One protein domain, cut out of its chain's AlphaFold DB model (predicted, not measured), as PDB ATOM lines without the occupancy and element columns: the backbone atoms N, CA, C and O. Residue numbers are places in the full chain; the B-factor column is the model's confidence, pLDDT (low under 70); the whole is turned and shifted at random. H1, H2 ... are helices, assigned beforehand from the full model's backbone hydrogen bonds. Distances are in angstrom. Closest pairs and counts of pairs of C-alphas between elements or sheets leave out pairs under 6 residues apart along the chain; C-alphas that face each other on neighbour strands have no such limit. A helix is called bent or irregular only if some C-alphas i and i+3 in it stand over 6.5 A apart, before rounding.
ATOM      1  N   PRO A 332     -11.373 -17.586  26.893       69.25
ATOM      2  CA  PRO A 332     -11.136 -18.719  26.015       69.25
ATOM      3  C   PRO A 332     -10.791 -19.940  26.868       69.25
ATOM      4  O   PRO A 332     -10.083 -19.827  27.864       69.25
ATOM      5  N   TRP A 333     -11.232 -21.124  26.449       71.62
ATOM      6  CA  TRP A 333     -10.957 -22.369  27.174       71.62
ATOM      7  C   TRP A 333      -9.464 -22.638  27.395       71.62
ATOM      8  O   TRP A 333      -9.109 -23.311  28.351       71.62
ATOM      9  N   SER A 334      -8.586 -22.078  26.558       71.88
ATOM     10  CA  SER A 334      -7.131 -22.132  26.747       71.88
ATOM     11  C   SER A 334      -6.639 -21.399  28.000       71.88
ATOM     12  O   SER A 334      -5.534 -21.660  28.461       71.88
ATOM     13  N   ARG A 335      -7.437 -20.480  28.557       68.88
ATOM     14  CA  ARG A 335      -7.159 -19.780  29.818       68.88
ATOM     15  C   ARG A 335      -7.777 -20.466  31.041       68.88
ATOM     16  O   ARG A 335      -7.513 -20.031  32.157       68.88
ATOM     17  N   VAL A 336      -8.575 -21.519  30.852       72.12
ATOM     18  CA  VAL A 336      -9.192 -22.292  31.939       72.12
ATOM     19  C   VAL A 336      -8.351 -23.549  32.177       72.12
ATOM     20  O   VAL A 336      -8.611 -24.601  31.599       72.12
ATOM     21  N   GLY A 337      -7.299 -23.428  32.990       74.25
ATOM     22  CA  GLY A 337      -6.382 -24.538  33.278       74.25
ATOM     23  C   GLY A 337      -6.974 -25.572  34.242       74.25
ATOM     24  O   GLY A 337      -7.626 -25.203  35.218       74.25
ATOM     25  N   GLY A 338      -6.729 -26.862  33.984       76.81
ATOM     26  CA  GLY A 338      -7.108 -27.969  34.876       76.81
ATOM     27  C   GLY A 338      -8.552 -28.464  34.736       76.81
ATOM     28  O   GLY A 338      -8.967 -29.356  35.477       76.81
ATOM     29  N   TYR A 339      -9.316 -27.912  33.787       77.19
ATOM     30  CA  TYR A 339     -10.697 -28.309  33.491       77.19
ATOM     31  C   TYR A 339     -10.863 -28.846  32.065       77.19
ATOM     32  O   TYR A 339     -11.983 -28.885  31.557       77.19
ATOM     33  N   GLU A 340      -9.794 -29.287  31.393       81.50
ATOM     34  CA  GLU A 340      -9.871 -29.761  30.004       81.50
ATOM     35  C   GLU A 340     -10.841 -30.944  29.850       81.50
ATOM     36  O   GLU A 340     -11.597 -31.007  28.879       81.50
ATOM     37  N   SER A 341     -10.872 -31.849  30.834       82.88
ATOM     38  CA  SER A 341     -11.786 -32.998  30.859       82.88
ATOM     39  C   SER A 341     -13.251 -32.575  31.015       82.88
ATOM     40  O   SER A 341     -14.129 -33.084  30.312       82.88
ATOM     41  N   VAL A 342     -13.523 -31.600  31.888       81.75
ATOM     42  CA  VAL A 342     -14.864 -31.043  32.116       81.75
ATOM     43  C   VAL A 342     -15.325 -30.258  30.892       81.75
ATOM     44  O   VAL A 342     -16.437 -30.467  30.415       81.75
ATOM     45  N   ALA A 343     -14.452 -29.430  30.317       79.94
ATOM     46  CA  ALA A 343     -14.705 -28.680  29.092       79.94
ATOM     47  C   ALA A 343     -15.022 -29.608  27.914       79.94
ATOM     48  O   ALA A 343     -15.997 -29.394  27.196       79.94
ATOM     49  N   ALA A 344     -14.230 -30.667  27.716       83.81
ATOM     50  CA  ALA A 344     -14.479 -31.659  26.673       83.81
ATOM     51  C   ALA A 344     -15.834 -32.355  26.870       83.81
ATOM     52  O   ALA A 344     -16.595 -32.513  25.913       83.81
ATOM     53  N   THR A 345     -16.167 -32.699  28.116       84.12
ATOM     54  CA  THR A 345     -17.451 -33.314  28.475       84.12
ATOM     55  C   THR A 345     -18.616 -32.362  28.211       84.12
ATOM     56  O   THR A 345     -19.582 -32.751  27.561       84.12
ATOM     57  N   LEU A 346     -18.505 -31.094  28.614       84.19
ATOM     58  CA  LEU A 346     -19.507 -30.060  28.353       84.19
ATOM     59  C   LEU A 346     -19.711 -29.816  26.859       84.19
ATOM     60  O   LEU A 346     -20.848 -29.786  26.396       84.19
ATOM     61  N   ARG A 347     -18.635 -29.701  26.074       83.00
ATOM     62  CA  ARG A 347     -18.748 -29.554  24.614       83.00
ATOM     63  C   ARG A 347     -19.448 -30.757  23.994       83.00
ATOM     64  O   ARG A 347     -20.324 -30.584  23.153       83.00
ATOM     65  N   LYS A 348     -19.113 -31.971  24.428       83.19
ATOM     66  CA  LYS A 348     -19.760 -33.185  23.925       83.19
ATOM     67  C   LYS A 348     -21.241 -33.246  24.308       83.19
ATOM     68  O   LYS A 348     -22.059 -33.576  23.462       83.19
ATOM     69  N   LEU A 349     -21.589 -32.912  25.550       82.69
ATOM     70  CA  LEU A 349     -22.963 -32.994  26.053       82.69
ATOM     71  C   LEU A 349     -23.860 -31.851  25.570       82.69
ATOM     72  O   LEU A 349     -25.049 -32.078  25.388       82.69
ATOM     73  N   VAL A 350     -23.316 -30.646  25.376       82.06
ATOM     74  CA  VAL A 350     -24.093 -29.438  25.048       82.06
ATOM     75  C   VAL A 350     -23.936 -29.033  23.586       82.06
ATOM     76  O   VAL A 350     -24.938 -28.793  22.921       82.06
ATOM     77  N   LEU A 351     -22.712 -28.976  23.045       81.50
ATOM     78  CA  LEU A 351     -22.503 -28.537  21.657       81.50
ATOM     79  C   LEU A 351     -22.814 -29.640  20.645       81.50
ATOM     80  O   LEU A 351     -23.416 -29.344  19.619       81.50
ATOM     81  N   SER A 352     -22.448 -30.900  20.909       81.62
ATOM     82  CA  SER A 352     -22.691 -31.990  19.946       81.62
ATOM     83  C   SER A 352     -24.172 -32.144  19.553       81.62
ATOM     84  O   SER A 352     -24.429 -32.258  18.353       81.62
ATOM     85  N   PRO A 353     -25.145 -32.100  20.490       80.38
ATOM     86  CA  PRO A 353     -26.569 -32.110  20.145       80.38
ATOM     87  C   PRO A 353     -27.006 -30.926  19.285       80.38
ATOM     88  O   PRO A 353     -27.871 -31.073  18.428       80.38
ATOM     89  N   LEU A 354     -26.434 -29.747  19.545       79.31
ATOM     90  CA  LEU A 354     -26.831 -28.494  18.906       79.31
ATOM     91  C   LEU A 354     -26.243 -28.352  17.501       79.31
ATOM     92  O   LEU A 354     -26.902 -27.826  16.611       79.31
ATOM     93  N   VAL A 355     -25.004 -28.804  17.304       81.75
ATOM     94  CA  VAL A 355     -24.295 -28.700  16.021       81.75
ATOM     95  C   VAL A 355     -24.669 -29.854  15.084       81.75
ATOM     96  O   VAL A 355     -24.739 -29.653  13.874       81.75
ATOM     97  N   HIS A 356     -24.936 -31.053  15.616       81.25
ATOM     98  CA  HIS A 356     -25.202 -32.254  14.814       81.25
ATOM     99  C   HIS A 356     -26.454 -33.025  15.277       81.25
ATOM    100  O   HIS A 356     -26.347 -34.182  15.703       81.25
ATOM    101  N   PRO A 357     -27.659 -32.439  15.152       79.00
ATOM    102  CA  PRO A 357     -28.900 -33.103  15.561       79.00
ATOM    103  C   PRO A 357     -29.152 -34.408  14.785       79.00
ATOM    104  O   PRO A 357     -29.577 -35.406  15.363       79.00
ATOM    105  N   GLU A 358     -28.808 -34.447  13.495       82.69
ATOM    106  CA  GLU A 358     -28.982 -35.625  12.630       82.69
ATOM    107  C   GLU A 358     -28.092 -36.807  13.028       82.69
ATOM    108  O   GLU A 358     -28.489 -37.968  12.915       82.69
ATOM    109  N   ALA A 359     -26.867 -36.533  13.486       82.00
ATOM    110  CA  ALA A 359     -25.975 -37.575  13.985       82.00
ATOM    111  C   ALA A 359     -26.536 -38.183  15.277       82.00
ATOM    112  O   ALA A 359     -26.467 -39.392  15.480       82.00
ATOM    113  N   MET A 360     -27.152 -37.355  16.122       79.56
ATOM    114  CA  MET A 360     -27.750 -37.805  17.371       79.56
ATOM    115  C   MET A 360     -29.025 -38.628  17.142       79.56
ATOM    116  O   MET A 360     -29.205 -39.663  17.784       79.56
ATOM    117  N   ALA A 361     -29.843 -38.236  16.158       80.50
ATOM    118  CA  ALA A 361     -31.009 -38.999  15.719       80.50
ATOM    119  C   ALA A 361     -30.627 -40.378  15.156       80.50
ATOM    120  O   ALA A 361     -31.262 -41.373  15.497       80.50
ATOM    121  N   ARG A 362     -29.547 -40.465  14.362       83.50
ATOM    122  CA  ARG A 362     -29.043 -41.739  13.810       83.50
ATOM    123  C   ARG A 362     -28.575 -42.726  14.876       83.50
ATOM    124  O   ARG A 362     -28.739 -43.926  14.704       83.50
ATOM    125  N   VAL A 363     -27.998 -42.227  15.967       84.31
ATOM    126  CA  VAL A 363     -27.532 -43.055  17.092       84.31
ATOM    127  C   VAL A 363     -28.674 -43.365  18.077       84.31
ATOM    128  O   VAL A 363     -28.503 -44.166  18.991       84.31
ATOM    129  N   GLY A 364     -29.854 -42.753  17.909       80.00
ATOM    130  CA  GLY A 364     -30.989 -42.906  18.827       80.00
ATOM    131  C   GLY A 364     -30.750 -42.287  20.209       80.00
ATOM    132  O   GLY A 364     -31.486 -42.565  21.154       80.00
ATOM    133  N   ALA A 365     -29.718 -41.452  20.351       75.81
ATOM    134  CA  ALA A 365     -29.374 -40.820  21.615       75.81
ATOM    135  C   ALA A 365     -30.254 -39.582  21.849       75.81
ATOM    136  O   ALA A 365     -30.363 -38.703  20.994       75.81
ATOM    137  N   LYS A 366     -30.880 -39.490  23.027       72.88
ATOM    138  CA  LYS A 366     -31.685 -38.324  23.417       72.88
ATOM    139  C   LYS A 366     -30.771 -37.219  23.977       72.88
ATOM    140  O   LYS A 366     -29.883 -37.548  24.768       72.88
ATOM    141  N   PRO A 367     -30.975 -35.931  23.627       73.88
ATOM    142  CA  PRO A 367     -30.211 -34.848  24.240       73.88
ATOM    143  C   PRO A 367     -30.391 -34.857  25.764       73.88
ATOM    144  O   PRO A 367     -31.513 -35.082  26.234       73.88
ATOM    145  N   PRO A 368     -29.331 -34.592  26.549       74.06
ATOM    146  CA  PRO A 368     -29.460 -34.454  27.994       74.06
ATOM    147  C   PRO A 368     -30.381 -33.270  28.333       74.06
ATOM    148  O   PRO A 368     -30.246 -32.188  27.766       74.06
ATOM    149  N   ALA A 369     -31.320 -33.470  29.264       73.50
ATOM    150  CA  ALA A 369     -32.332 -32.469  29.628       73.50
ATOM    151  C   ALA A 369     -31.767 -31.270  30.417       73.50
ATOM    152  O   ALA A 369     -32.414 -30.231  30.520       73.50
ATOM    153  N   GLY A 370     -30.564 -31.407  30.970       77.75
ATOM    154  CA  GLY A 370     -29.867 -30.358  31.702       77.75
ATOM    155  C   GLY A 370     -28.505 -30.842  32.183       77.75
ATOM    156  O   GLY A 370     -28.278 -32.045  32.316       77.75
ATOM    157  N   VAL A 371     -27.596 -29.901  32.431       79.56
ATOM    158  CA  VAL A 371     -26.274 -30.178  33.003       79.56
ATOM    159  C   VAL A 371     -26.182 -29.474  34.349       79.56
ATOM    160  O   VAL A 371     -26.335 -28.258  34.423       79.56
ATOM    161  N   LEU A 372     -25.941 -30.242  35.412       79.88
ATOM    162  CA  LEU A 372     -25.691 -29.704  36.745       79.88
ATOM    163  C   LEU A 372     -24.185 -29.517  36.934       79.88
ATOM    164  O   LEU A 372     -23.443 -30.491  37.055       79.88
ATOM    165  N   LEU A 373     -23.747 -28.262  36.969       77.81
ATOM    166  CA  LEU A 373     -22.385 -27.900  37.341       77.81
ATOM    167  C   LEU A 373     -22.330 -27.667  38.850       77.81
ATOM    168  O   LEU A 373     -23.012 -26.787  39.370       77.81
ATOM    169  N   TYR A 374     -21.527 -28.464  39.552       79.50
ATOM    170  CA  TYR A 374     -21.330 -28.337  40.993       79.50
ATOM    171  C   TYR A 374     -19.838 -28.312  41.327       79.50
ATOM    172  O   TYR A 374     -19.021 -28.973  40.686       79.50
ATOM    173  N   GLY A 375     -19.478 -27.541  42.347       71.69
ATOM    174  CA  GLY A 375     -18.119 -27.480  42.870       71.69
ATOM    175  C   GLY A 375     -17.966 -26.381  43.915       71.69
ATOM    176  O   GLY A 375     -18.848 -25.543  44.093       71.69
ATOM    177  N   LEU A 376     -16.842 -26.411  44.634       63.34
ATOM    178  CA  LEU A 376     -16.519 -25.404  45.645       63.34
ATOM    179  C   LEU A 376     -16.464 -24.007  44.996       63.34
ATOM    180  O   LEU A 376     -15.902 -23.882  43.905       63.34
ATOM    181  N   PRO A 377     -16.979 -22.952  45.654       57.31
ATOM    182  CA  PRO A 377     -17.173 -21.629  45.046       57.31
ATOM    183  C   PRO A 377     -15.888 -21.000  44.477       57.31
ATOM    184  O   PRO A 377     -15.943 -20.238  43.519       57.31
ATOM    185  N   VAL A 378     -14.721 -21.370  45.011       54.75
ATOM    186  CA  VAL A 378     -13.391 -20.909  44.566       54.75
ATOM    187  C   VAL A 378     -12.808 -21.681  43.368       54.75
ATOM    188  O   VAL A 378     -11.800 -21.260  42.812       54.75
ATOM    189  N   ARG A 379     -13.418 -22.791  42.928       54.88
ATOM    190  CA  ARG A 379     -12.903 -23.672  41.857       54.88
ATOM    191  C   ARG A 379     -13.492 -23.373  40.470       54.88
ATOM    192  O   ARG A 379     -13.774 -24.301  39.722       54.88
ATOM    193  N   GLY A 380     -13.705 -22.108  40.112       55.75
ATOM    194  CA  GLY A 380     -13.958 -21.722  38.711       55.75
ATOM    195  C   GLY A 380     -15.224 -22.296  38.052       55.75
ATOM    196  O   GLY A 380     -15.354 -22.208  36.836       55.75
ATOM    197  N   VAL A 381     -16.173 -22.847  38.821       56.78
ATOM    198  CA  VAL A 381     -17.439 -23.403  38.293       56.78
ATOM    199  C   VAL A 381     -18.266 -22.331  37.580       56.78
ATOM    200  O   VAL A 381     -18.951 -22.635  36.617       56.78
ATOM    201  N   LEU A 382     -18.155 -21.070  38.014       53.78
ATOM    202  CA  LEU A 382     -18.793 -19.921  37.363       53.78
ATOM    203  C   LEU A 382     -18.093 -19.473  36.062       53.78
ATOM    204  O   LEU A 382     -18.648 -18.658  35.332       53.78
ATOM    205  N   CYS A 383     -16.858 -19.929  35.813       53.78
ATOM    206  CA  CYS A 383     -16.071 -19.566  34.629       53.78
ATOM    207  C   CYS A 383     -16.257 -20.537  33.452       53.78
ATOM    208  O   CYS A 383     -15.894 -20.173  32.333       53.78
ATOM    209  N   CYS A 384     -16.758 -21.753  33.708       48.50
ATOM    210  CA  CYS A 384     -17.113 -22.750  32.691       48.50
ATOM    211  C   CYS A 384     -18.540 -22.515  32.195       48.50
ATOM    212  O   CYS A 384     -18.766 -22.723  30.979       48.50
TER     213      CYS A 384
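Overview. This is residues 332 to 384 of the 384 residues of an uncharacterized protein of Allomyces macrogynus (strain ATCC 38327) (UniProt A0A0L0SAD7). One kinked helix, H1, runs along much of the length of a narrow model, the short helix H2 turns off at its far end, and a long stretch with no named element, residues 364 to 384, folds back past H1 toward the first printed residues. The two helices make a corner at the tight link between them. The printed part has 53 residues, with two named helices in the order H1, H2 and no named strand; the class is all helix, though the helices hold 23 of the 53 residues. The whole is loose, with a radius of gyration of the C-alphas of 13.2 A, and elongated, with spans of 40 by 22 by 13 A.

Along the chain. H1 is residues 340 to 355, 20.1 A from C-alpha 340 at (-9.871, -29.761, 30.004) to C-alpha 355 at (-24.295, -28.700, 16.021). It has a kink of 32 degrees near residue 349; it is neither bent nor irregular, but only just: C-alphas 349 and 352 are 6.2 A apart. H2 is residues 357 to 363, 10.2 A long, and ends with C-alpha 363 at (-27.532, -43.055, 17.092).

Arrangement. A tight link of one residue, His 356, joins H1 to H2. The two are close but not clearly touching; their closest C-alphas, those of Pro 353 and Met 360, are 6.4 A apart. Their lines are about perpendicular, at 78 degrees, and their centres are 15.4 A apart. Every O i to N i+4 pair is within hydrogen-bond range in H2, and 9 of 12 are in H1.

Size, cuts and confidence. The two C-alphas farthest apart, those of Arg 362 and Val 378, are 40.3 A apart. The C-alphas of Pro 332 and Cys 384, the first and last printed residues, are 9.8 A apart, and Cys 384 is the chain's last residue. The printed part has no cut. The C-alphas of residues 364 to 384 lie 8 to 20 A from the mean of all C-alphas. The mean pLDDT of the printed part is 74.8, and residues 332, 335 and 376 to 384 are under 70.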